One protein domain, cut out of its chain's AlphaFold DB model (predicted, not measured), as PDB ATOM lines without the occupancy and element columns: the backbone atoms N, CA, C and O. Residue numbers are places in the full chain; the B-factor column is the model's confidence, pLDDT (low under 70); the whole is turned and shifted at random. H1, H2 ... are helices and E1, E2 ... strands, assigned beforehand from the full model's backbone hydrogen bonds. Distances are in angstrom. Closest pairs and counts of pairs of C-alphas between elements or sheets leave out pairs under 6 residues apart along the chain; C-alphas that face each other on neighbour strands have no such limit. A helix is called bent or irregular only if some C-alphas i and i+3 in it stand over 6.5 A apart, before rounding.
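This is residues 2 to 170 of the 194 residues of an uncharacterized protein of Caenorhabditis tropicalis (UniProt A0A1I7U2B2). A small antiparallel sheet with a sharply bent inner strand, E3, lies near the middle of a broad, loosely filled model, with the side-by-side helices H6 and H7 toward one end and the short helices H3 and H5 among loops toward the other. H4 follows straight on from E3 and grazes the sheet, with H1 touching H4, while H2 grazes the sheet and reaches toward H7. The printed part has 169 residues with seven named helices and three named strands, in the order H1 E1 H2 E2 H3 E3 H4 H5 H6 H7; the sheet order is E1, E3, E2. The class is mixed, helices and strands, with under half of the residues in named elements. The whole is only just loose, close to compact, with a radius of gyration of the C-alphas of 18.6 A and spans of 51 by 41 by 25 A.

H1, residues 2 to 5, begins with C-alpha 2 at (92.270, 68.055, 120.529). E1 is residues 12 to 15, 9.9 A; H2 is residues 26 to 36, 15.3 A; E2 is residues 41 to 45, 12.9 A. H3 is residues 57 to 60. E3, residues 73 to 81, measures 19.5 A and bends by 83 degrees at residue 77. H4 is residues 82 to 91, 13.5 A, and H5 residues 94 to 97. H6, residues 128 to 136, 14.0 A, is irregular: C-alphas 129 and 132 are 7.4 A apart. H7, residues 152 to 166, 20.6 A, ends at C-alpha 166 (76.758, 39.828, 110.959).

E1 and E3 are antiparallel at 148 degrees, with N 13 and O 80 within hydrogen-bond range at 2.8 A. E3 and E2 are antiparallel at 165 degrees, with N 45 and O 73 at 2.8 A. E1, H2 and E2 form a split strand-helix-strand unit, two strands running the same way with E3 between them, and its crossover is left-handed. H1 touches H4, closest at the C-alphas of Glu 2 and Val 89, 5.9 A. H3 and H5 are close but not clearly touching, with the C-alphas of Leu 60 and Val 96 closest at 7.4 A. H2 and H7 are close but not clearly touching, the C-alphas of Tyr 27 and Thr 165 closest at 7.3 A. H6 touches H7 at a shallow tilt of 27 degrees, the same way, closest at the C-alphas of Ile 128 and Val 153, 4.4 A. Every O i to N i+4 pair is within hydrogen-bond range in H2, H4 and H7; H6 has 2 of 5, beside 4 of 6 O i to N i+3 pairs, and H1, H3 and H5 are too short for such a pair.

The C-alphas of Arg 52 and Leu 167, the two farthest apart, are 55.4 A apart. The printed part has no cut. Long links join E2 to H3, H3 to E3, H5 to H6 and H6 to H7. Mean pLDDT of the printed part is 81.4; residues 45 to 47, 64 to 68 and 93 to 112 are under 70.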
ATOM      1  N   GLU A   2      91.305  67.950 119.405       87.00
ATOM      2  CA  GLU A   2      92.270  68.055 120.529       87.00
ATOM      3  C   GLU A   2      92.155  66.929 121.570       87.00
ATOM      4  O   GLU A   2      93.139  66.298 121.944       87.00
ATOM      5  N   ARG A   3      90.924  66.613 121.990       89.38
ATOM      6  CA  ARG A   3      90.649  65.497 122.907       89.38
ATOM      7  C   ARG A   3      91.029  64.134 122.323       89.38
ATOM      8  O   ARG A   3      91.508  63.285 123.059       89.38
ATOM      9  N   MET A   4      90.834  63.923 121.020       89.94
ATOM     10  CA  MET A   4      91.102  62.633 120.368       89.94
ATOM     11  C   MET A   4      92.587  62.287 120.350       89.94
ATOM     12  O   MET A   4      92.939  61.120 120.483       89.94
ATOM     13  N   ILE A   5      93.463  63.287 120.237       90.62
ATOM     14  CA  ILE A   5      94.918  63.074 120.240       90.62
ATOM     15  C   ILE A   5      95.411  62.451 121.551       90.62
ATOM     16  O   ILE A   5      96.385  61.698 121.542       90.62
ATOM     17  N   GLN A   6      94.693  62.673 122.655       90.94
ATOM     18  CA  GLN A   6      95.011  62.093 123.962       90.94
ATOM     19  C   GLN A   6      94.757  60.578 124.020       90.94
ATOM     20  O   GLN A   6      95.312  59.900 124.882       90.94
ATOM     21  N   PHE A   7      93.944  60.031 123.109       94.62
ATOM     22  CA  PHE A   7      93.672  58.599 123.044       94.62
ATOM     23  C   PHE A   7      94.688  57.884 122.134       94.62
ATOM     24  O   PHE A   7      94.982  58.358 121.026       94.62
ATOM     25  N   PRO A   8      95.229  56.732 122.565       93.50
ATOM     26  CA  PRO A   8      96.134  55.937 121.744       93.50
ATOM     27  C   PRO A   8      95.373  55.090 120.706       93.50
ATOM     28  O   PRO A   8      94.174  54.857 120.826       93.50
ATOM     29  N   ASN A   9      96.106  54.572 119.717       91.94
ATOM     30  CA  ASN A   9      95.715  53.462 118.827       91.94
ATOM     31  C   ASN A   9      94.551  53.664 117.838       91.94
ATOM     32  O   ASN A   9      94.255  52.736 117.088       91.94
ATOM     33  N   TRP A  10      93.932  54.840 117.749       94.81
ATOM     34  CA  TRP A  10      93.055  55.152 116.614       94.81
ATOM     35  C   TRP A  10      93.880  55.473 115.356       94.81
ATOM     36  O   TRP A  10      95.060  55.816 115.454       94.81
ATOM     37  N   LYS A  11      93.283  55.327 114.170       94.19
ATOM     38  CA  LYS A  11      93.982  55.509 112.881       94.19
ATOM     39  C   LYS A  11      93.413  56.640 112.039       94.19
ATOM     40  O   LYS A  11      94.180  57.422 111.490       94.19
ATOM     41  N   TYR A  12      92.090  56.741 111.997       93.44
ATOM     42  CA  TYR A  12      91.371  57.733 111.212       93.44
ATOM     43  C   TYR A  12      90.310  58.447 112.049       93.44
ATOM     44  O   TYR A  12      89.725  57.866 112.965       93.44
ATOM     45  N   PHE A  13      90.078  59.714 111.721       92.75
ATOM     46  CA  PHE A  13      89.051  60.579 112.279       92.75
ATOM     47  C   PHE A  13      88.088  60.978 111.160       92.75
ATOM     48  O   PHE A  13      88.487  61.656 110.214       92.75
ATOM     49  N   ILE A  14      86.832  60.544 111.257       90.50
ATOM     50  CA  ILE A  14      85.794  60.826 110.260       90.50
ATOM     51  C   ILE A  14      85.004  62.063 110.694       90.50
ATOM     52  O   ILE A  14      84.524  62.134 111.828       90.50
ATOM     53  N   LEU A  15      84.871  63.034 109.793       88.44
ATOM     54  CA  LEU A  15      84.047  64.224 109.985       88.44
ATOM     55  C   LEU A  15      82.618  63.951 109.515       88.44
ATOM     56  O   LEU A  15      82.402  63.709 108.332       88.44
ATOM     57  N   MET A  16      81.663  64.016 110.447       86.62
ATOM     58  CA  MET A  16      80.235  63.805 110.190       86.62
ATOM     59  C   MET A  16      79.396  64.981 110.696       86.62
ATOM     60  O   MET A  16      79.727  65.621 111.698       86.62
ATOM     61  N   GLN A  17      78.269  65.211 110.034       83.94
ATOM     62  CA  GLN A  17      77.206  66.139 110.401       83.94
ATOM     63  C   GLN A  17      75.935  65.380 110.815       83.94
ATOM     64  O   GLN A  17      75.798  64.180 110.607       83.94
ATOM     65  N   ASN A  18      74.962  66.095 111.388       87.38
ATOM     66  CA  ASN A  18      73.750  65.500 111.976       87.38
ATOM     67  C   ASN A  18      72.878  64.674 111.011       87.38
ATOM     68  O   ASN A  18      72.022  63.931 111.476       87.38
ATOM     69  N   HIS A  19      73.031  64.858 109.702       88.88
ATOM     70  CA  HIS A  19      72.243  64.157 108.685       88.88
ATOM     71  C   HIS A  19      73.100  63.261 107.787       88.88
ATOM     72  O   HIS A  19      72.632  62.825 106.731       88.88
ATOM     73  N   ASP A  20      74.349  63.031 108.191       89.88
ATOM     74  CA  ASP A  20      75.221  62.075 107.532       89.88
ATOM     75  C   ASP A  20      74.916  60.682 108.071       89.88
ATOM     76  O   ASP A  20      74.843  60.465 109.284       89.88
ATOM     77  N   VAL A  21      74.755  59.733 107.158       91.56
ATOM     78  CA  VAL A  21      74.587  58.319 107.482       91.56
ATOM     79  C   VAL A  21      75.727  57.546 106.840       91.56
ATOM     80  O   VAL A  21      76.045  57.726 105.663       91.56
ATOM     81  N   ILE A  22      76.373  56.695 107.634       91.00
ATOM     82  CA  ILE A  22      77.395  55.772 107.147       91.00
ATOM     83  C   ILE A  22      76.701  54.685 106.323       91.00
ATOM     84  O   ILE A  22      75.730  54.097 106.786       91.00
ATOM     85  N   GLY A  23      77.212  54.400 105.125       89.81
ATOM     86  CA  GLY A  23      76.700  53.342 104.245       89.81
ATOM     87  C   GLY A  23      77.721  52.241 103.947       89.81
ATOM     88  O   GLY A  23      77.600  51.541 102.943       89.81
ATOM     89  N   LYS A  24      78.755  52.109 104.787       91.31
ATOM     90  CA  LYS A  24      79.732  51.012 104.759       91.31
ATOM     91  C   LYS A  24      79.841  50.367 106.135       91.31
ATOM     92  O   LYS A  24      79.785  51.054 107.154       91.31
ATOM     93  N   SER A  25      79.982  49.047 106.174       93.31
ATOM     94  CA  SER A  25      80.191  48.309 107.418       93.31
ATOM     95  C   SER A  25      81.535  48.665 108.048       93.31
ATOM     96  O   SER A  25      82.443  49.196 107.409       93.31
ATOM     97  N   VAL A  26      81.693  48.319 109.325       93.06
ATOM     98  CA  VAL A  26      82.951  48.545 110.050       93.06
ATOM     99  C   VAL A  26      84.143  47.825 109.405       93.06
ATOM    100  O   VAL A  26      85.259  48.340 109.453       93.06
ATOM    101  N   TYR A  27      83.918  46.674 108.764       94.00
ATOM    102  CA  TYR A  27      84.963  45.913 108.079       94.00
ATOM    103  C   TYR A  27      85.327  46.529 106.729       94.00
ATOM    104  O   TYR A  27      86.512  46.660 106.430       94.00
ATOM    105  N   GLU A  28      84.332  46.981 105.958       92.69
ATOM    106  CA  GLU A  28      84.564  47.734 104.720       92.69
ATOM    107  C   GLU A  28      85.350  49.017 105.012       92.69
ATOM    108  O   GLU A  28      86.373  49.267 104.384       92.69
ATOM    109  N   ILE A  29      84.940  49.793 106.023       93.19
ATOM    110  CA  ILE A  29      85.638  51.022 106.429       93.19
ATOM    111  C   ILE A  29      87.074  50.722 106.863       93.19
ATOM    112  O   ILE A  29      88.000  51.415 106.439       93.19
ATOM    113  N   SER A  30      87.276  49.686 107.684       94.69
ATOM    114  CA  SER A  30      88.621  49.271 108.096       94.69
ATOM    115  C   SER A  30      89.489  48.952 106.883       94.69
ATOM    116  O   SER A  30      90.621  49.427 106.801       94.69
ATOM    117  N   ARG A  31      88.950  48.206 105.913       95.06
ATOM    118  CA  ARG A  31      89.678  47.817 104.707       95.06
ATOM    119  C   ARG A  31      90.011  49.011 103.813       95.06
ATOM    120  O   ARG A  31      91.136  49.112 103.333       95.06
ATOM    121  N   ILE A  32      89.082  49.951 103.643       93.62
ATOM    122  CA  ILE A  32      89.321  51.198 102.901       93.62
ATOM    123  C   ILE A  32      90.468  51.993 103.541       93.62
ATOM    124  O   ILE A  32      91.386  52.437 102.854       93.62
ATOM    125  N   PHE A  33      90.472  52.134 104.867       94.19
ATOM    126  CA  PHE A  33      91.527  52.867 105.570       94.19
ATOM    127  C   PHE A  33      92.877  52.143 105.597       94.19
ATOM    128  O   PHE A  33      93.920  52.801 105.616       94.19
ATOM    129  N   GLU A  34      92.890  50.810 105.544       94.88
ATOM    130  CA  GLU A  34      94.113  50.048 105.275       94.88
ATOM    131  C   GLU A  34      94.680  50.372 103.889       94.88
ATOM    132  O   GLU A  34      95.880  50.624 103.776       94.88
ATOM    133  N   ILE A  35      93.826  50.425 102.859       92.88
ATOM    134  CA  ILE A  35      94.215  50.790 101.488       92.88
ATOM    135  C   ILE A  35      94.767  52.221 101.444       92.88
ATOM    136  O   ILE A  35      95.801  52.471 100.825       92.88
ATOM    137  N   PHE A  36      94.134  53.165 102.146       91.31
ATOM    138  CA  PHE A  36      94.599  54.555 102.194       91.31
ATOM    139  C   PHE A  36      95.963  54.712 102.879       91.31
ATOM    140  O   PHE A  36      96.727  55.621 102.535       91.31
ATOM    141  N   GLY A  37      96.304  53.837 103.830       92.31
ATOM    142  CA  GLY A  37      97.659  53.730 104.375       92.31
ATOM    143  C   GLY A  37      98.212  55.048 104.932       92.31
ATOM    144  O   GLY A  37      99.351  55.418 104.626       92.31
ATOM    145  N   GLY A  38      97.392  55.788 105.685       90.69
ATOM    146  CA  GLY A  38      97.727  57.082 106.295       90.69
ATOM    147  C   GLY A  38      97.447  58.312 105.421       90.69
ATOM    148  O   GLY A  38      97.635  59.440 105.880       90.69
ATOM    149  N   ALA A  39      96.993  58.123 104.179       88.88
ATOM    150  CA  ALA A  39      96.505  59.219 103.348       88.88
ATOM    151  C   ALA A  39      95.109  59.678 103.800       88.88
ATOM    152  O   ALA A  39      94.325  58.871 104.294       88.88
ATOM    153  N   ASN A  40      94.820  60.966 103.637       87.62
ATOM    154  CA  ASN A  40      93.540  61.591 103.948       87.62
ATOM    155  C   ASN A  40      92.633  61.565 102.716       87.62
ATOM    156  O   ASN A  40      93.091  61.894 101.617       87.62
ATOM    157  N   ASP A  41      91.361  61.255 102.930       86.88
ATOM    158  CA  ASP A  41      90.309  61.372 101.924       86.88
ATOM    159  C   ASP A  41      89.511  62.646 102.211       86.88
ATOM    160  O   ASP A  41      88.815  62.774 103.224       86.88
ATOM    161  N   VAL A  42      89.722  63.634 101.349       84.56
ATOM    162  CA  VAL A  42      89.134  64.969 101.419       84.56
ATOM    163  C   VAL A  42      88.762  65.388 100.007       84.56
ATOM    164  O   VAL A  42      89.583  65.307  99.094       84.56
ATOM    165  N   ASP A  43      87.537  65.868  99.819       78.12
ATOM    166  CA  ASP A  43      87.162  66.432  98.527       78.12
ATOM    167  C   ASP A  43      87.828  67.796  98.344       78.12
ATOM    168  O   ASP A  43      87.702  68.686  99.191       78.12
ATOM    169  N   ILE A  44      88.528  67.955  97.223       73.81
ATOM    170  CA  ILE A  44      89.214  69.187  96.855       73.81
ATOM    171  C   ILE A  44      88.796  69.573  95.442       73.81
ATOM    172  O   ILE A  44      89.093  68.892  94.463       73.81
ATOM    173  N   ALA A  45      88.202  70.754  95.327       68.56
ATOM    174  CA  ALA A  45      87.819  71.362  94.070       68.56
ATOM    175  C   ALA A  45      88.596  72.662  93.820       68.56
ATOM    176  O   ALA A  45      88.854  73.478  94.716       68.56
ATOM    177  N   LYS A  46      88.910  72.918  92.545       67.94
ATOM    178  CA  LYS A  46      89.277  74.269  92.110       67.94
ATOM    179  C   LYS A  46      88.025  75.134  92.194       67.94
ATOM    180  O   LYS A  46      87.084  74.938  91.434       67.94
ATOM    181  N   GLY A  47      88.017  76.086  93.115       65.88
ATOM    182  CA  GLY A  47      86.909  77.013  93.280       65.88
ATOM    183  C   GLY A  47      87.363  78.461  93.205       65.88
ATOM    184  O   GLY A  47      88.519  78.772  93.478       65.88
ATOM    185  N   ASN A  48      86.423  79.352  92.884       70.75
ATOM    186  CA  ASN A  48      86.664  80.795  92.871       70.75
ATOM    187  C   ASN A  48      86.971  81.279  94.289       70.75
ATOM    188  O   ASN A  48      86.066  81.413  95.120       70.75
ATOM    189  N   ILE A  49      88.247  81.495  94.584       73.06
ATOM    190  CA  ILE A  49      88.685  82.131  95.822       73.06
ATOM    191  C   ILE A  49      88.225  83.586  95.757       73.06
ATOM    192  O   ILE A  49      88.436  84.272  94.761       73.06
ATOM    193  N   VAL A  50      87.515  84.040  96.789       74.81
ATOM    194  CA  VAL A  50      86.935  85.386  96.792       74.81
ATOM    195  C   VAL A  50      88.059  86.393  97.006       74.81
ATOM    196  O   VAL A  50      88.517  86.566  98.131       74.81
ATOM    197  N   GLU A  51      88.472  87.071  95.937       73.94
ATOM    198  CA  GLU A  51      89.618  87.995  95.922       73.94
ATOM    199  C   GLU A  51      89.478  89.187  96.879       73.94
ATOM    200  O   GLU A  51      90.471  89.805  97.248       73.94
ATOM    201  N   ARG A  52      88.252  89.509  97.326       78.50
ATOM    202  CA  ARG A  52      88.027  90.581  98.312       78.50
ATOM    203  C   ARG A  52      88.722  90.302  99.650       78.50
ATOM    204  O   ARG A  52      88.976  91.238 100.404       78.50
ATOM    205  N   PHE A  53      88.910  89.029  99.994       72.94
ATOM    206  CA  PHE A  53      89.556  88.636 101.238       72.94
ATOM    207  C   PHE A  53      91.047  88.424 100.999       72.94
ATOM    208  O   PHE A  53      91.459  87.966  99.934       72.94
ATOM    209  N   ARG A  54      91.849  88.760 102.007       71.56
ATOM    210  CA  ARG A  54      93.281  88.473 102.005       71.56
ATOM    211  C   ARG A  54      93.499  87.036 102.458       71.56
ATOM    212  O   ARG A  54      93.090  86.654 103.549       71.56
ATOM    213  N   TRP A  55      94.092  86.256 101.568       74.25
ATOM    214  CA  TRP A  55      94.278  84.811 101.673       74.25
ATOM    215  C   TRP A  55      95.766  84.459 101.817       74.25
ATOM    216  O   TRP A  55      96.255  83.508 101.213       74.25
ATOM    217  N   ASP A  56      96.500  85.271 102.572       74.12
ATOM    218  CA  ASP A  56      97.916  85.084 102.881       74.12
ATOM    219  C   ASP A  56      98.115  84.652 104.340       74.12
ATOM    220  O   ASP A  56      97.258  84.854 105.197       74.12
ATOM    221  N   LEU A  57      99.256  84.022 104.614       71.31
ATOM    222  CA  LEU A  57      99.580  83.436 105.919       71.31
ATOM    223  C   LEU A  57      99.547  84.449 107.061       71.31
ATOM    224  O   LEU A  57      99.109  84.105 108.154       71.31
ATOM    225  N   GLU A  58     100.010  85.672 106.797       70.94
ATOM    226  CA  GLU A  58     100.047  86.757 107.776       70.94
ATOM    227  C   GLU A  58      98.626  87.188 108.148       70.94
ATOM    228  O   GLU A  58      98.301  87.319 109.324       70.94
ATOM    229  N   SER A  59      97.750  87.335 107.153       75.12
ATOM    230  CA  SER A  59      96.348  87.706 107.360       75.12
ATOM    231  C   SER A  59      95.517  86.592 108.001       75.12
ATOM    232  O   SER A  59      94.518  86.887 108.654       75.12
ATOM    233  N   LEU A  60      95.890  85.327 107.783       72.56
ATOM    234  CA  LEU A  60      95.157  84.165 108.287       72.56
ATOM    235  C   LEU A  60      95.632  83.696 109.670       72.56
ATOM    236  O   LEU A  60      94.907  82.933 110.294       72.56
ATOM    237  N   ASP A  61      96.825  84.102 110.125       72.81
ATOM    238  CA  ASP A  61      97.426  83.751 111.431       72.81
ATOM    239  C   ASP A  61      97.348  82.243 111.783       72.81
ATOM    240  O   ASP A  61      97.253  81.818 112.936       72.81
ATOM    241  N   LEU A  62      97.348  81.396 110.748       70.88
ATOM    242  CA  LEU A  62      97.049  79.969 110.877       70.88
ATOM    243  C   LEU A  62      98.220  79.137 111.362       70.88
ATOM    244  O   LEU A  62      98.029  78.093 111.984       70.88
ATOM    245  N   PHE A  63      99.429  79.548 111.008       71.38
ATOM    246  CA  PHE A  63     100.625  78.757 111.215       71.38
ATOM    247  C   PHE A  63     101.518  79.445 112.221       71.38
ATOM    248  O   PHE A  63     101.730  80.651 112.160       71.38
ATOM    249  N   ARG A  64     102.099  78.641 113.110       65.94
ATOM    250  CA  ARG A  64     103.115  79.126 114.045       65.94
ATOM    251  C   ARG A  64     104.424  79.486 113.326       65.94
ATOM    252  O   ARG A  64     105.117  80.381 113.785       65.94
ATOM    253  N   ASP A  65     104.693  78.846 112.181       67.06
ATOM    254  CA  ASP A  65     105.842  79.100 111.303       67.06
ATOM    255  C   ASP A  65     105.397  79.282 109.839       67.06
ATOM    256  O   ASP A  65     104.590  78.511 109.315       67.06
ATOM    257  N   VAL A  66     105.945  80.289 109.154       57.22
ATOM    258  CA  VAL A  66     105.505  80.714 107.812       57.22
ATOM    259  C   VAL A  66     105.982  79.732 106.729       57.22
ATOM    260  O   VAL A  66     107.181  79.571 106.510       57.22
ATOM    261  N   ARG A  67     105.044  79.103 106.007       67.44
ATOM    262  CA  ARG A  67     105.293  78.283 104.801       67.44
ATOM    263  C   ARG A  67     104.301  78.647 103.709       67.44
ATOM    264  O   ARG A  67     103.146  78.869 104.031       67.44
ATOM    265  N   GLU A  68     104.714  78.642 102.444       69.38
ATOM    266  CA  GLU A  68     103.848  78.960 101.298       69.38
ATOM    267  C   GLU A  68     102.505  78.198 101.338       69.38
ATOM    268  O   GLU A  68     102.473  76.975 101.492       69.38
ATOM    269  N   LEU A  69     101.392  78.932 101.213       71.75
ATOM    270  CA  LEU A  69     100.035  78.391 101.280       71.75
ATOM    271  C   LEU A  69      99.366  78.463  99.912       71.75
ATOM    272  O   LEU A  69      99.307  79.522  99.288       71.75
ATOM    273  N   ARG A  70      98.756  77.351  99.502       74.06
ATOM    274  CA  ARG A  70      97.810  77.330  98.391       74.06
ATOM    275  C   ARG A  70      96.418  77.021  98.913       74.06
ATOM    276  O   ARG A  70      96.165  75.923  99.397       74.06
ATOM    277  N   ILE A  71      95.512  77.977  98.762       74.94
ATOM    278  CA  ILE A  71      94.114  77.778  99.136       74.94
ATOM    279  C   ILE A  71      93.399  76.980  98.055       74.94
ATOM    280  O   ILE A  71      93.575  77.201  96.855       74.94
ATOM    281  N   VAL A  72      92.579  76.045  98.509       76.44
ATOM    282  CA  VAL A  72      91.677  75.246  97.689       76.44
ATOM    283  C   VAL A  72      90.298  75.248  98.338       76.44
ATOM    284  O   VAL A  72      90.166  75.558  99.523       76.44
ATOM    285  N   LYS A  73      89.259  74.949  97.558       76.38
ATOM    286  CA  LYS A  73      87.924  74.696  98.106       76.38
ATOM    287  C   LYS A  73      87.708  73.200  98.212       76.38
ATOM    288  O   LYS A  73      88.384  72.435  97.534       76.38
ATOM    289  N   GLY A  74      86.760  72.804  99.037       73.50
ATOM    290  CA  GLY A  74      86.460  71.405  99.252       73.50
ATOM    291  C   GLY A  74      85.212  71.218 100.088       73.50
ATOM    292  O   GLY A  74      84.514  72.182 100.417       73.50
ATOM    293  N   SER A  75      84.978  69.961 100.419       73.62
ATOM    294  CA  SER A  75      83.975  69.509 101.371       73.62
ATOM    295  C   SER A  75      84.397  69.712 102.826       73.62
ATOM    296  O   SER A  75      85.584  69.776 103.138       73.62
ATOM    297  N   VAL A  76      83.418  69.724 103.733       77.19
ATOM    298  CA  VAL A  76      83.651  69.558 105.177       77.19
ATOM    299  C   VAL A  76      83.720  68.084 105.573       77.19
ATOM    300  O   VAL A  76      84.427  67.737 106.518       77.19
ATOM    301  N   GLN A  77      83.004  67.213 104.865       80.19
ATOM    302  CA  GLN A  77      83.100  65.772 105.028       80.19
ATOM    303  C   GLN A  77      84.455  65.282 104.524       80.19
ATOM    304  O   GLN A  77      84.911  65.639 103.436       80.19
ATOM    305  N   GLY A  78      85.071  64.420 105.319       86.38
ATOM    306  CA  GLY A  78      86.340  63.798 104.993       86.38
ATOM    307  C   GLY A  78      86.780  62.846 106.092       86.38
ATOM    308  O   GLY A  78      86.225  62.831 107.199       86.38
ATOM    309  N   SER A  79      87.798  62.055 105.784       90.19
ATOM    310  CA  SER A  79      88.461  61.179 106.738       90.19
ATOM    311  C   SER A  79      89.941  61.536 106.828       90.19
ATOM    312  O   SER A  79      90.681  61.550 105.844       90.19
ATOM    313  N   LEU A  80      90.364  61.882 108.043       92.12
ATOM    314  CA  LEU A  80      91.700  62.388 108.326       92.12
ATOM    315  C   LEU A  80      92.509  61.335 109.074       92.12
ATOM    316  O   LEU A  80      92.021  60.758 110.048       92.12
ATOM    317  N   SER A  81      93.752  61.112 108.663       94.25
ATOM    318  CA  SER A  81      94.676  60.248 109.387       94.25
ATOM    319  C   SER A  81      95.045  60.853 110.740       94.25
ATOM    320  O   SER A  81      94.964  62.068 110.961       94.25
ATOM    321  N   ARG A  82      95.465  60.005 111.679       93.06
ATOM    322  CA  ARG A  82      95.915  60.455 112.999       93.06
ATOM    323  C   ARG A  82      97.042  61.474 112.902       93.06
ATOM    324  O   ARG A  82      97.044  62.441 113.656       93.06
ATOM    325  N   GLU A  83      97.960  61.274 111.968       91.88
ATOM    326  CA  GLU A  83      99.082  62.166 111.698       91.88
ATOM    327  C   GLU A  83      98.600  63.542 111.223       91.88
ATOM    328  O   GLU A  83      99.102  64.562 111.693       91.88
ATOM    329  N   ALA A  84      97.591  63.590 110.348       90.50
ATOM    330  CA  ALA A  84      97.003  64.847 109.896       90.50
ATOM    331  C   ALA A  84      96.307  65.600 111.035       90.50
ATOM    332  O   ALA A  84      96.494  66.805 111.193       90.50
ATOM    333  N   VAL A  85      95.537  64.898 111.868       91.00
ATOM    334  CA  VAL A  85      94.878  65.512 113.029       91.00
ATOM    335  C   VAL A  85      95.897  65.992 114.061       91.00
ATOM    336  O   VAL A  85      95.708  67.061 114.638       91.00
ATOM    337  N   ASP A  86      96.975  65.237 114.291       90.44
ATOM    338  CA  ASP A  86      98.061  65.647 115.184       90.44
ATOM    339  C   ASP A  86      98.709  66.936 114.687       90.44
ATOM    340  O   ASP A  86      98.852  67.895 115.445       90.44
ATOM    341  N   TRP A  87      98.994  67.004 113.386       86.88
ATOM    342  CA  TRP A  87      99.522  68.203 112.755       86.88
ATOM    343  C   TRP A  87      98.568  69.400 112.892       86.88
ATOM    344  O   TRP A  87      99.002  70.471 113.312       86.88
ATOM    345  N   ILE A  88      97.265  69.229 112.637       85.12
ATOM    346  CA  ILE A  88      96.265  70.300 112.814       85.12
ATOM    347  C   ILE A  88      96.245  70.797 114.266       85.12
ATOM    348  O   ILE A  88      96.242  71.999 114.511       85.12
ATOM    349  N   VAL A  89      96.236  69.893 115.244       85.88
ATOM    350  CA  VAL A  89      96.135  70.261 116.665       85.88
ATOM    351  C   VAL A  89      97.424  70.911 117.178       85.88
ATOM    352  O   VAL A  89      97.378  71.877 117.941       85.88
ATOM    353  N   ASN A  90      98.581  70.382 116.781       84.12
ATOM    354  CA  ASN A  90      99.858  70.755 117.381       84.12
ATOM    355  C   ASN A  90     100.626  71.822 116.593       84.12
ATOM    356  O   ASN A  90     101.448  72.509 117.197       84.12
ATOM    357  N   GLN A  91     100.390  71.966 115.286       78.81
ATOM    358  CA  GLN A  91     101.154  72.863 114.405       78.81
ATOM    359  C   GLN A  91     100.329  74.046 113.886       78.81
ATOM    360  O   GLN A  91     100.887  75.122 113.657       78.81
ATOM    361  N   VAL A  92      99.015  73.873 113.725       77.75
ATOM    362  CA  VAL A  92      98.099  74.934 113.283       77.75
ATOM    363  C   VAL A  92      97.515  75.653 114.509       77.75
ATOM    364  O   VAL A  92      97.451  75.102 115.610       77.75
ATOM    365  N   ASN A  93      97.124  76.915 114.347       69.06
ATOM    366  CA  ASN A  93      96.352  77.689 115.314       69.06
ATOM    367  C   ASN A  93      94.865  77.701 114.900       69.06
ATOM    368  O   ASN A  93      94.403  78.657 114.277       69.06
ATOM    369  N   PRO A  94      94.081  76.648 115.214       62.34
ATOM    370  CA  PRO A  94      92.688  76.565 114.774       62.34
ATOM    371  C   PRO A  94      91.784  77.618 115.433       62.34
ATOM    372  O   PRO A  94      90.684  77.868 114.941       62.34
ATOM    373  N   MET A  95      92.236  78.262 116.517       62.31
ATOM    374  CA  MET A  95      91.465  79.279 117.243       62.31
ATOM    375  C   MET A  95      91.162  80.514 116.388       62.31
ATOM    376  O   MET A  95      90.199  81.222 116.681       62.31
ATOM    377  N   VAL A  96      91.925  80.749 115.314       56.91
ATOM    378  CA  VAL A  96      91.711  81.882 114.401       56.91
ATOM    379  C   VAL A  96      90.419  81.741 113.583       56.91
ATOM    380  O   VAL A  96      89.828  82.746 113.198       56.91
ATOM    381  N   PHE A  97      89.909  80.519 113.388       54.19
ATOM    382  CA  PHE A  97      88.706  80.253 112.584       54.19
ATOM    383  C   PHE A  97      87.457  79.862 113.382       54.19
ATOM    384  O   PHE A  97      86.465  79.427 112.802       54.19
ATOM    385  N   LEU A  98      87.442  80.040 114.706       50.38
ATOM    386  CA  LEU A  98      86.247  79.752 115.516       50.38
ATOM    387  C   LEU A  98      85.159  80.848 115.457       50.38
ATOM    388  O   LEU A  98      84.224  80.833 116.257       50.38
ATOM    389  N   ALA A  99      85.224  81.752 114.479       43.88
ATOM    390  CA  ALA A  99      84.133  82.645 114.104       43.88
ATOM    391  C   ALA A  99      83.836  82.503 112.601       43.88
ATOM    392  O   ALA A  99      84.747  82.541 111.781       43.88
ATOM    393  N   ASP A 100      82.546  82.372 112.285       34.97
ATOM    394  CA  ASP A 100      81.918  82.243 110.960       34.97
ATOM    395  C   ASP A 100      81.933  80.865 110.255       34.97
ATOM    396  O   ASP A 100      82.813  80.504 109.486       34.97
ATOM    397  N   GLY A 101      80.814  80.149 110.450       34.16
ATOM    398  CA  GLY A 101      80.001  79.536 109.386       34.16
ATOM    399  C   GLY A 101      80.659  78.525 108.441       34.16
ATOM    400  O   GLY A 101      80.998  78.852 107.307       34.16
ATOM    401  N   ILE A 102      80.692  77.262 108.859       28.34
ATOM    402  CA  ILE A 102      81.157  76.111 108.070       28.34
ATOM    403  C   ILE A 102      80.064  75.666 107.068       28.34
ATOM    404  O   ILE A 102      78.904  75.528 107.460       28.34
ATOM    405  N   LYS A 103      80.407  75.427 105.787       31.05
ATOM    406  CA  LYS A 103      79.496  74.854 104.769       31.05
ATOM    407  C   LYS A 103      80.045  73.576 104.119       31.05
ATOM    408  O   LYS A 103      81.207  73.512 103.747       31.05
ATOM    409  N   GLU A 104      79.105  72.644 104.010       41.59
ATOM    410  CA  GLU A 104      79.053  71.189 103.781       41.59
ATOM    411  C   GLU A 104      79.235  70.717 102.319       41.59
ATOM    412  O   GLU A 104      79.067  71.509 101.388       41.59
ATOM    413  N   TRP A 105      79.532  69.423 102.110       42.25
ATOM    414  CA  TRP A 105      79.284  68.723 100.840       42.25
ATOM    415  C   TRP A 105      77.863  68.232 100.737       42.25
ATOM    416  O   TRP A 105      77.246  67.760 101.686       42.25
ATOM    417  N   THR A 106      77.380  68.268  99.515       48.28
ATOM    418  CA  THR A 106      75.975  68.170  99.203       48.28
ATOM    419  C   THR A 106      75.878  67.736  97.751       48.28
ATOM    420  O   THR A 106      76.580  68.291  96.902       48.28
ATOM    421  N   LYS A 107      74.987  66.788  97.438       52.59
ATOM    422  CA  LYS A 107      74.535  66.604  96.056       52.59
ATOM    423  C   LYS A 107      73.691  67.828  95.692       52.59
ATOM    424  O   LYS A 107      72.534  67.930  96.103       52.59
ATOM    425  N   TRP A 108      74.323  68.781  95.007       53.84
ATOM    426  CA  TRP A 108      73.663  69.964  94.464       53.84
ATOM    427  C   TRP A 108      72.890  69.545  93.228       53.84
ATOM    428  O   TRP A 108      73.467  68.966  92.313       53.84
ATOM    429  N   SER A 109      71.591  69.782  93.241       59.38
ATOM    430  CA  SER A 109      70.682  69.216  92.256       59.38
ATOM    431  C   SER A 109      69.426  70.064  92.200       59.38
ATOM    432  O   SER A 109      68.951  70.536  93.241       59.38
ATOM    433  N   ASP A 110      68.879  70.229  91.001       60.47
ATOM    434  CA  ASP A 110      67.500  70.680  90.850       60.47
ATOM    435  C   ASP A 110      66.543  69.570  91.318       60.47
ATOM    436  O   ASP A 110      66.916  68.396  91.395       60.47
ATOM    437  N   GLU A 111      65.304  69.936  91.657       62.69
ATOM    438  CA  GLU A 111      64.284  69.008  92.178       62.69
ATOM    439  C   GLU A 111      64.071  67.797  91.254       62.69
ATOM    440  O   GLU A 111      63.871  66.684  91.729       62.69
ATOM    441  N   SER A 112      64.210  67.999  89.939       67.19
ATOM    442  CA  SER A 112      64.080  66.963  88.910       67.19
ATOM    443  C   SER A 112      65.224  65.941  88.858       67.19
ATOM    444  O   SER A 112      65.088  64.929  88.181       67.19
ATOM    445  N   GLU A 113      66.359  66.219  89.500       74.00
ATOM    446  CA  GLU A 113      67.570  65.382  89.484       74.00
ATOM    447  C   GLU A 113      67.774  64.603  90.809       74.00
ATOM    448  O   GLU A 113      68.667  63.752  90.918       74.00
ATOM    449  N   CYS A 114      66.931  64.857  91.817       79.81
ATOM    450  CA  CYS A 114      66.868  64.063  93.043       79.81
ATOM    451  C   CYS A 114      65.817  62.960  92.889       79.81
ATOM    452  O   CYS A 114      64.654  63.267  92.652       79.81
ATOM    453  N   GLU A 115      66.190  61.694  93.099       82.62
ATOM    454  CA  GLU A 115      65.251  60.558  92.999       82.62
ATOM    455  C   GLU A 115      64.070  60.682  93.975       82.62
ATOM    456  O   GLU A 115      62.939  60.341  93.644       82.62
ATOM    457  N   SER A 116      64.304  61.263  95.155       85.44
ATOM    458  CA  SER A 116      63.255  61.564  96.137       85.44
ATOM    459  C   SER A 116      62.319  62.709  95.724       85.44
ATOM    460  O   SER A 116      61.338  62.985  96.412       85.44
ATOM    461  N   GLY A 117      62.657  63.451  94.663       85.25
ATOM    462  CA  GLY A 117      61.954  64.661  94.244       85.25
ATOM    463  C   GLY A 117      61.988  65.794  95.273       85.25
ATOM    464  O   GLY A 117      61.186  66.714  95.172       85.25
ATOM    465  N   PHE A 118      62.865  65.745  96.288       85.19
ATOM    466  CA  PHE A 118      62.904  66.766  97.337       85.19
ATOM    467  C   PHE A 118      64.297  67.353  97.557       85.19
ATOM    468  O   PHE A 118      65.272  66.667  97.881       85.19
ATOM    469  N   VAL A 119      64.355  68.681  97.458       84.81
ATOM    470  CA  VAL A 119      65.563  69.479  97.642       84.81
ATOM    471  C   VAL A 119      65.371  70.453  98.797       84.81
ATOM    472  O   VAL A 119      64.390  71.194  98.857       84.81
ATOM    473  N   ARG A 120      66.347  70.523  99.706       80.62
ATOM    474  CA  ARG A 120      66.362  71.501 100.799       80.62
ATOM    475  C   ARG A 120      67.677  72.263 100.824       80.62
ATOM    476  O   ARG A 120      68.725  71.678 101.053       80.62
ATOM    477  N   HIS A 121      67.610  73.585 100.659       82.94
ATOM    478  CA  HIS A 121      68.796  74.448 100.517       82.94
ATOM    479  C   HIS A 121      69.710  74.003  99.364       82.94
ATOM    480  O   HIS A 121      70.929  74.020  99.500       82.94
ATOM    481  N   SER A 122      69.096  73.588  98.252       77.75
ATOM    482  CA  SER A 122      69.782  73.058  97.068       77.75
ATOM    483  C   SER A 122      70.545  71.743  97.308       77.75
ATOM    484  O   SER A 122      71.391  71.382  96.504       77.75
ATOM    485  N   VAL A 123      70.215  71.016  98.386       79.94
ATOM    486  CA  VAL A 123      70.708  69.666  98.711       79.94
ATOM    487  C   VAL A 123      69.612  68.635  98.462       79.94
ATOM    488  O   VAL A 123      68.516  68.816  99.002       79.94
ATOM    489  N   CYS A 124      69.892  67.539  97.749       84.88
ATOM    490  CA  CYS A 124      68.973  66.392  97.734       84.88
ATOM    491  C   CYS A 124      68.803  65.826  99.147       84.88
ATOM    492  O   CYS A 124      69.784  65.446  99.795       84.88
ATOM    493  N   VAL A 125      67.559  65.725  99.611       89.00
ATOM    494  CA  VAL A 125      67.262  64.927 100.803       89.00
ATOM    495  C   VAL A 125      66.988  63.511 100.339       89.00
ATOM    496  O   VAL A 125      66.092  63.278  99.534       89.00
ATOM    497  N   ILE A 126      67.795  62.576 100.813       87.56
ATOM    498  CA  ILE A 126      67.751  61.187 100.379       87.56
ATOM    499  C   ILE A 126      66.547  60.497 101.036       87.56
ATOM    500  O   ILE A 126      66.403  60.552 102.259       87.56
ATOM    501  N   GLY A 127      65.699  59.884 100.207       90.50
ATOM    502  CA  GLY A 127      64.588  59.011 100.597       90.50
ATOM    503  C   GLY A 127      64.846  57.556 100.200       90.50
ATOM    504  O   GLY A 127      65.911  57.226  99.665       90.50
ATOM    505  N   ILE A 128      63.889  56.674 100.482       94.19
ATOM    506  CA  ILE A 128      64.004  55.228 100.245       94.19
ATOM    507  C   ILE A 128      64.204  54.865  98.771       94.19
ATOM    508  O   ILE A 128      64.778  53.823  98.460       94.19
ATOM    509  N   GLU A 129      63.797  55.742  97.859       91.75
ATOM    510  CA  GLU A 129      63.951  55.583  96.415       91.75
ATOM    511  C   GLU A 129      65.429  55.421  96.013       91.75
ATOM    512  O   GLU A 129      65.758  54.671  95.094       91.75
ATOM    513  N   GLU A 130      66.342  56.047  96.762       87.38
ATOM    514  CA  GLU A 130      67.791  56.024  96.521       87.38
ATOM    515  C   GLU A 130      68.490  54.820  97.196       87.38
ATOM    516  O   GLU A 130      69.690  54.607  97.019       87.38
ATOM    517  N   PHE A 131      67.771  53.997  97.971       90.69
ATOM    518  CA  PHE A 131      68.363  52.924  98.787       90.69
ATOM    519  C   PHE A 131      69.193  51.921  97.976       90.69
ATOM    520  O   PHE A 131      70.291  51.533  98.381       90.69
ATOM    521  N   SER A 132      68.714  51.551  96.787       88.69
ATOM    522  CA  SER A 132      69.451  50.654  95.887       88.69
ATOM    523  C   SER A 132      70.803  51.230  95.441       88.69
ATOM    524  O   SER A 132      71.775  50.488  95.283       88.69
ATOM    525  N   ASN A 133      70.900  52.554  95.288       85.88
ATOM    526  CA  ASN A 133      72.152  53.227  94.966       85.88
ATOM    527  C   ASN A 133      73.059  53.323  96.194       85.88
ATOM    528  O   ASN A 133      74.251  53.057  96.065       85.88
ATOM    529  N   ILE A 134      72.509  53.597  97.383       86.31
ATOM    530  CA  ILE A 134      73.267  53.594  98.649       86.31
ATOM    531  C   ILE A 134      73.991  52.257  98.853       86.31
ATOM    532  O   ILE A 134      75.170  52.244  99.208       86.31
ATOM    533  N   ALA A 135      73.323  51.137  98.559       87.94
ATOM    534  CA  ALA A 135      73.916  49.809  98.691       87.94
ATOM    535  C   ALA A 135      75.123  49.576  97.760       87.94
ATOM    536  O   ALA A 135      76.028  48.818  98.117       87.94
ATOM    537  N   ARG A 136      75.156  50.230  96.593       86.75
ATOM    538  CA  ARG A 136      76.149  50.006  95.529       86.75
ATOM    539  C   ARG A 136      77.270  51.045  95.492       86.75
ATOM    540  O   ARG A 136      78.375  50.739  95.059       86.75
ATOM    541  N   MET A 137      76.986  52.289  95.867       84.62
ATOM    542  CA  MET A 137      77.931  53.394  95.713       84.62
ATOM    543  C   MET A 137      79.165  53.217  96.610       84.62
ATOM    544  O   MET A 137      79.024  52.772  97.749       84.62
ATOM    545  N   PRO A 138      80.367  53.621  96.164       84.00
ATOM    546  CA  PRO A 138      81.604  53.439  96.929       84.00
ATOM    547  C   PRO A 138      81.770  54.450  98.079       84.00
ATOM    548  O   PRO A 138      82.715  54.378  98.858       84.00
ATOM    549  N   ASN A 139      80.858  55.409  98.232       85.81
ATOM    550  CA  ASN A 139      80.940  56.403  99.297       85.81
ATOM    551  C   ASN A 139      80.810  55.750 100.687       85.81
ATOM    552  O   ASN A 139      79.972  54.868 100.912       85.81
ATOM    553  N   ILE A 140      81.638  56.212 101.632       86.62
ATOM    554  CA  ILE A 140      81.576  55.798 103.045       86.62
ATOM    555  C   ILE A 140      80.361  56.429 103.735       86.62
ATOM    556  O   ILE A 140      79.707  55.789 104.560       86.62
ATOM    557  N   MET A 141      80.060  57.683 103.391       88.56
ATOM    558  CA  MET A 141      79.028  58.502 104.021       88.56
ATOM    559  C   MET A 141      78.107  59.115 102.976       88.56
ATOM    560  O   MET A 141      78.548  59.481 101.885       88.56
ATOM    561  N   PHE A 142      76.845  59.276 103.355       86.88
ATOM    562  CA  PHE A 142      75.797  59.836 102.520       86.88
ATOM    563  C   PHE A 142      75.109  60.992 103.243       86.88
ATOM    564  O   PHE A 142      74.714  60.865 104.403       86.88
ATOM    565  N   ASN A 143      74.942  62.101 102.528       85.56
ATOM    566  CA  ASN A 143      74.239  63.304 102.964       85.56
ATOM    567  C   ASN A 143      73.196  63.673 101.891       85.56
ATOM    568  O   ASN A 143      73.520  63.645 100.706       85.56
ATOM    569  N   LYS A 144      71.945  64.013 102.209       88.75
ATOM    570  CA  LYS A 144      71.357  64.297 103.525       88.75
ATOM    571  C   LYS A 144      70.200  63.345 103.831       88.75
ATOM    572  O   LYS A 144      69.182  63.418 103.150       88.75
ATOM    573  N   MET A 145      70.297  62.525 104.878       89.81
ATOM    574  CA  MET A 145      69.169  61.703 105.343       89.81
ATOM    575  C   MET A 145      68.499  62.345 106.558       89.81
ATOM    576  O   MET A 145      69.157  62.730 107.525       89.81
ATOM    577  N   MET A 146      67.176  62.489 106.515       92.00
ATOM    578  CA  MET A 146      66.406  63.133 107.578       92.00
ATOM    579  C   MET A 146      65.286  62.211 108.069       92.00
ATOM    580  O   MET A 146      64.360  61.966 107.299       92.00
ATOM    581  N   PRO A 147      65.266  61.819 109.359       91.88
ATOM    582  CA  PRO A 147      64.189  60.993 109.913       91.88
ATOM    583  C   PRO A 147      62.791  61.594 109.726       91.88
ATOM    584  O   PRO A 147      61.812  60.883 109.543       91.88
ATOM    585  N   SER A 148      62.687  62.926 109.765       92.69
ATOM    586  CA  SER A 148      61.417  63.636 109.581       92.69
ATOM    587  C   SER A 148      60.950  63.713 108.125       92.69
ATOM    588  O   SER A 148      59.843  64.181 107.887       92.69
ATOM    589  N   PHE A 149      61.817  63.381 107.166       93.56
ATOM    590  CA  PHE A 149      61.479  63.328 105.745       93.56
ATOM    591  C   PHE A 149      61.120  61.895 105.369       93.56
ATOM    592  O   PHE A 149      59.982  61.624 105.002       93.56
ATOM    593  N   ASP A 150      62.071  60.985 105.559       93.94
ATOM    594  CA  ASP A 150      61.885  59.562 105.334       93.94
ATOM    595  C   ASP A 150      62.817  58.792 106.272       93.94
ATOM    596  O   ASP A 150      64.036  58.786 106.112       93.94
ATOM    597  N   ASN A 151      62.243  58.172 107.302       95.19
ATOM    598  CA  ASN A 151      63.017  57.367 108.242       95.19
ATOM    599  C   ASN A 151      63.319  55.965 107.697       95.19
ATOM    600  O   ASN A 151      64.228  55.303 108.194       95.19
ATOM    601  N   SER A 152      62.580  55.509 106.681       95.88
ATOM    602  CA  SER A 152      62.723  54.148 106.169       95.88
ATOM    603  C   SER A 152      64.080  53.945 105.502       95.88
ATOM    604  O   SER A 152      64.721  52.931 105.747       95.88
ATOM    605  N   VAL A 153      64.604  54.943 104.780       94.81
ATOM    606  CA  VAL A 153      65.960  54.859 104.209       94.81
ATOM    607  C   VAL A 153      67.042  54.730 105.284       94.81
ATOM    608  O   VAL A 153      68.027  54.022 105.082       94.81
ATOM    609  N   ILE A 154      66.851  55.358 106.448       94.69
ATOM    610  CA  ILE A 154      67.790  55.285 107.575       94.69
ATOM    611  C   ILE A 154      67.737  53.892 108.205       94.69
ATOM    612  O   ILE A 154      68.779  53.275 108.422       94.69
ATOM    613  N   GLU A 155      66.532  53.378 108.458       96.44
ATOM    614  CA  GLU A 155      66.331  52.038 109.018       96.44
ATOM    615  C   GLU A 155      66.830  50.942 108.068       96.44
ATOM    616  O   GLU A 155      67.596  50.076 108.487       96.44
ATOM    617  N   CYS A 156      66.494  51.015 106.778       95.38
ATOM    618  CA  CYS A 156      66.956  50.062 105.773       95.38
ATOM    619  C   CYS A 156      68.477  50.116 105.585       95.38
ATOM    620  O   CYS A 156      69.108  49.074 105.424       95.38
ATOM    621  N   THR A 157      69.095  51.301 105.654       94.56
ATOM    622  CA  THR A 157      70.565  51.418 105.626       94.56
ATOM    623  C   THR A 157      71.187  50.775 106.863       94.56
ATOM    624  O   THR A 157      72.170  50.047 106.744       94.56
ATOM    625  N   ALA A 158      70.600  50.961 108.047       95.25
ATOM    626  CA  ALA A 158      71.071  50.298 109.260       95.25
ATOM    627  C   ALA A 158      70.941  48.764 109.174       95.25
ATOM    628  O   ALA A 158      71.863  48.047 109.570       95.25
ATOM    629  N   GLU A 159      69.837  48.256 108.624       95.25
ATOM    630  CA  GLU A 159      69.630  46.822 108.402       95.25
ATOM    631  C   GLU A 159      70.608  46.252 107.366       95.25
ATOM    632  O   GLU A 159      71.207  45.203 107.600       95.25
ATOM    633  N   LEU A 160      70.853  46.967 106.263       93.69
ATOM    634  CA  LEU A 160      71.863  46.598 105.269       93.69
ATOM    635  C   LEU A 160      73.240  46.413 105.917       93.69
ATOM    636  O   LEU A 160      73.902  45.394 105.714       93.69
ATOM    637  N   LEU A 161      73.657  47.378 106.742       93.94
ATOM    638  CA  LEU A 161      74.922  47.301 107.468       93.94
ATOM    639  C   LEU A 161      74.956  46.124 108.438       93.94
ATOM    640  O   LEU A 161      75.982  45.448 108.543       93.94
ATOM    641  N   TYR A 162      73.853  45.862 109.138       95.25
ATOM    642  CA  TYR A 162      73.740  44.708 110.021       95.25
ATOM    643  C   TYR A 162      73.913  43.396 109.241       95.25
ATOM    644  O   TYR A 162      74.716  42.547 109.630       95.25
ATOM    645  N   ASN A 163      73.232  43.256 108.104       93.56
ATOM    646  CA  ASN A 163      73.277  42.060 107.266       93.56
ATOM    647  C   ASN A 163      74.684  41.798 106.709       93.56
ATOM    648  O   ASN A 163      75.189  40.676 106.824       93.56
ATOM    649  N   ARG A 164      75.366  42.835 106.211       93.25
ATOM    650  CA  ARG A 164      76.764  42.739 105.755       93.25
ATOM    651  C   ARG A 164      77.720  42.369 106.885       93.25
ATOM    652  O   ARG A 164      78.597  41.528 106.712       93.25
ATOM    653  N   THR A 165      77.526  42.960 108.064       93.44
ATOM    654  CA  THR A 165      78.439  42.789 109.206       93.44
ATOM    655  C   THR A 165      78.285  41.428 109.883       93.44
ATOM    656  O   THR A 165      79.282  40.821 110.271       93.44
ATOM    657  N   PHE A 166      77.050  40.959 110.072       94.94
ATOM    658  CA  PHE A 166      76.758  39.828 110.959       94.94
ATOM    659  C   PHE A 166      76.210  38.597 110.243       94.94
ATOM    660  O   PHE A 166      76.360  37.492 110.763       94.94
ATOM    661  N   LEU A 167      75.586  38.763 109.075       93.69
ATOM    662  CA  LEU A 167      74.991  37.653 108.323       93.69
ATOM    663  C   LEU A 167      75.833  37.234 107.111       93.69
ATOM    664  O   LEU A 167      75.488  36.253 106.452       93.69
ATOM    665  N   GLY A 168      76.924  37.952 106.814       84.56
ATOM    666  CA  GLY A 168      77.770  37.695 105.643       84.56
ATOM    667  C   GLY A 168      77.028  37.882 104.318       84.56
ATOM    668  O   GLY A 168      77.410  37.295 103.307       84.56
ATOM    669  N   GLN A 169      75.938  38.652 104.332       86.12
ATOM    670  CA  GLN A 169      75.165  38.979 103.141       86.12
ATOM    671  C   GLN A 169      75.827  40.170 102.457       86.12
ATOM    672  O   GLN A 169      75.490  41.313 102.746       86.12
ATOM    673  N   ASP A 170      76.809  39.872 101.608       80.50
ATOM    674  CA  ASP A 170      77.520  40.862 100.803       80.50
ATOM    675  C   ASP A 170      76.993  40.847  99.364       80.50
ATOM    676  O   ASP A 170      77.373  40.034  98.520       80.50
TER     677      ASP A 170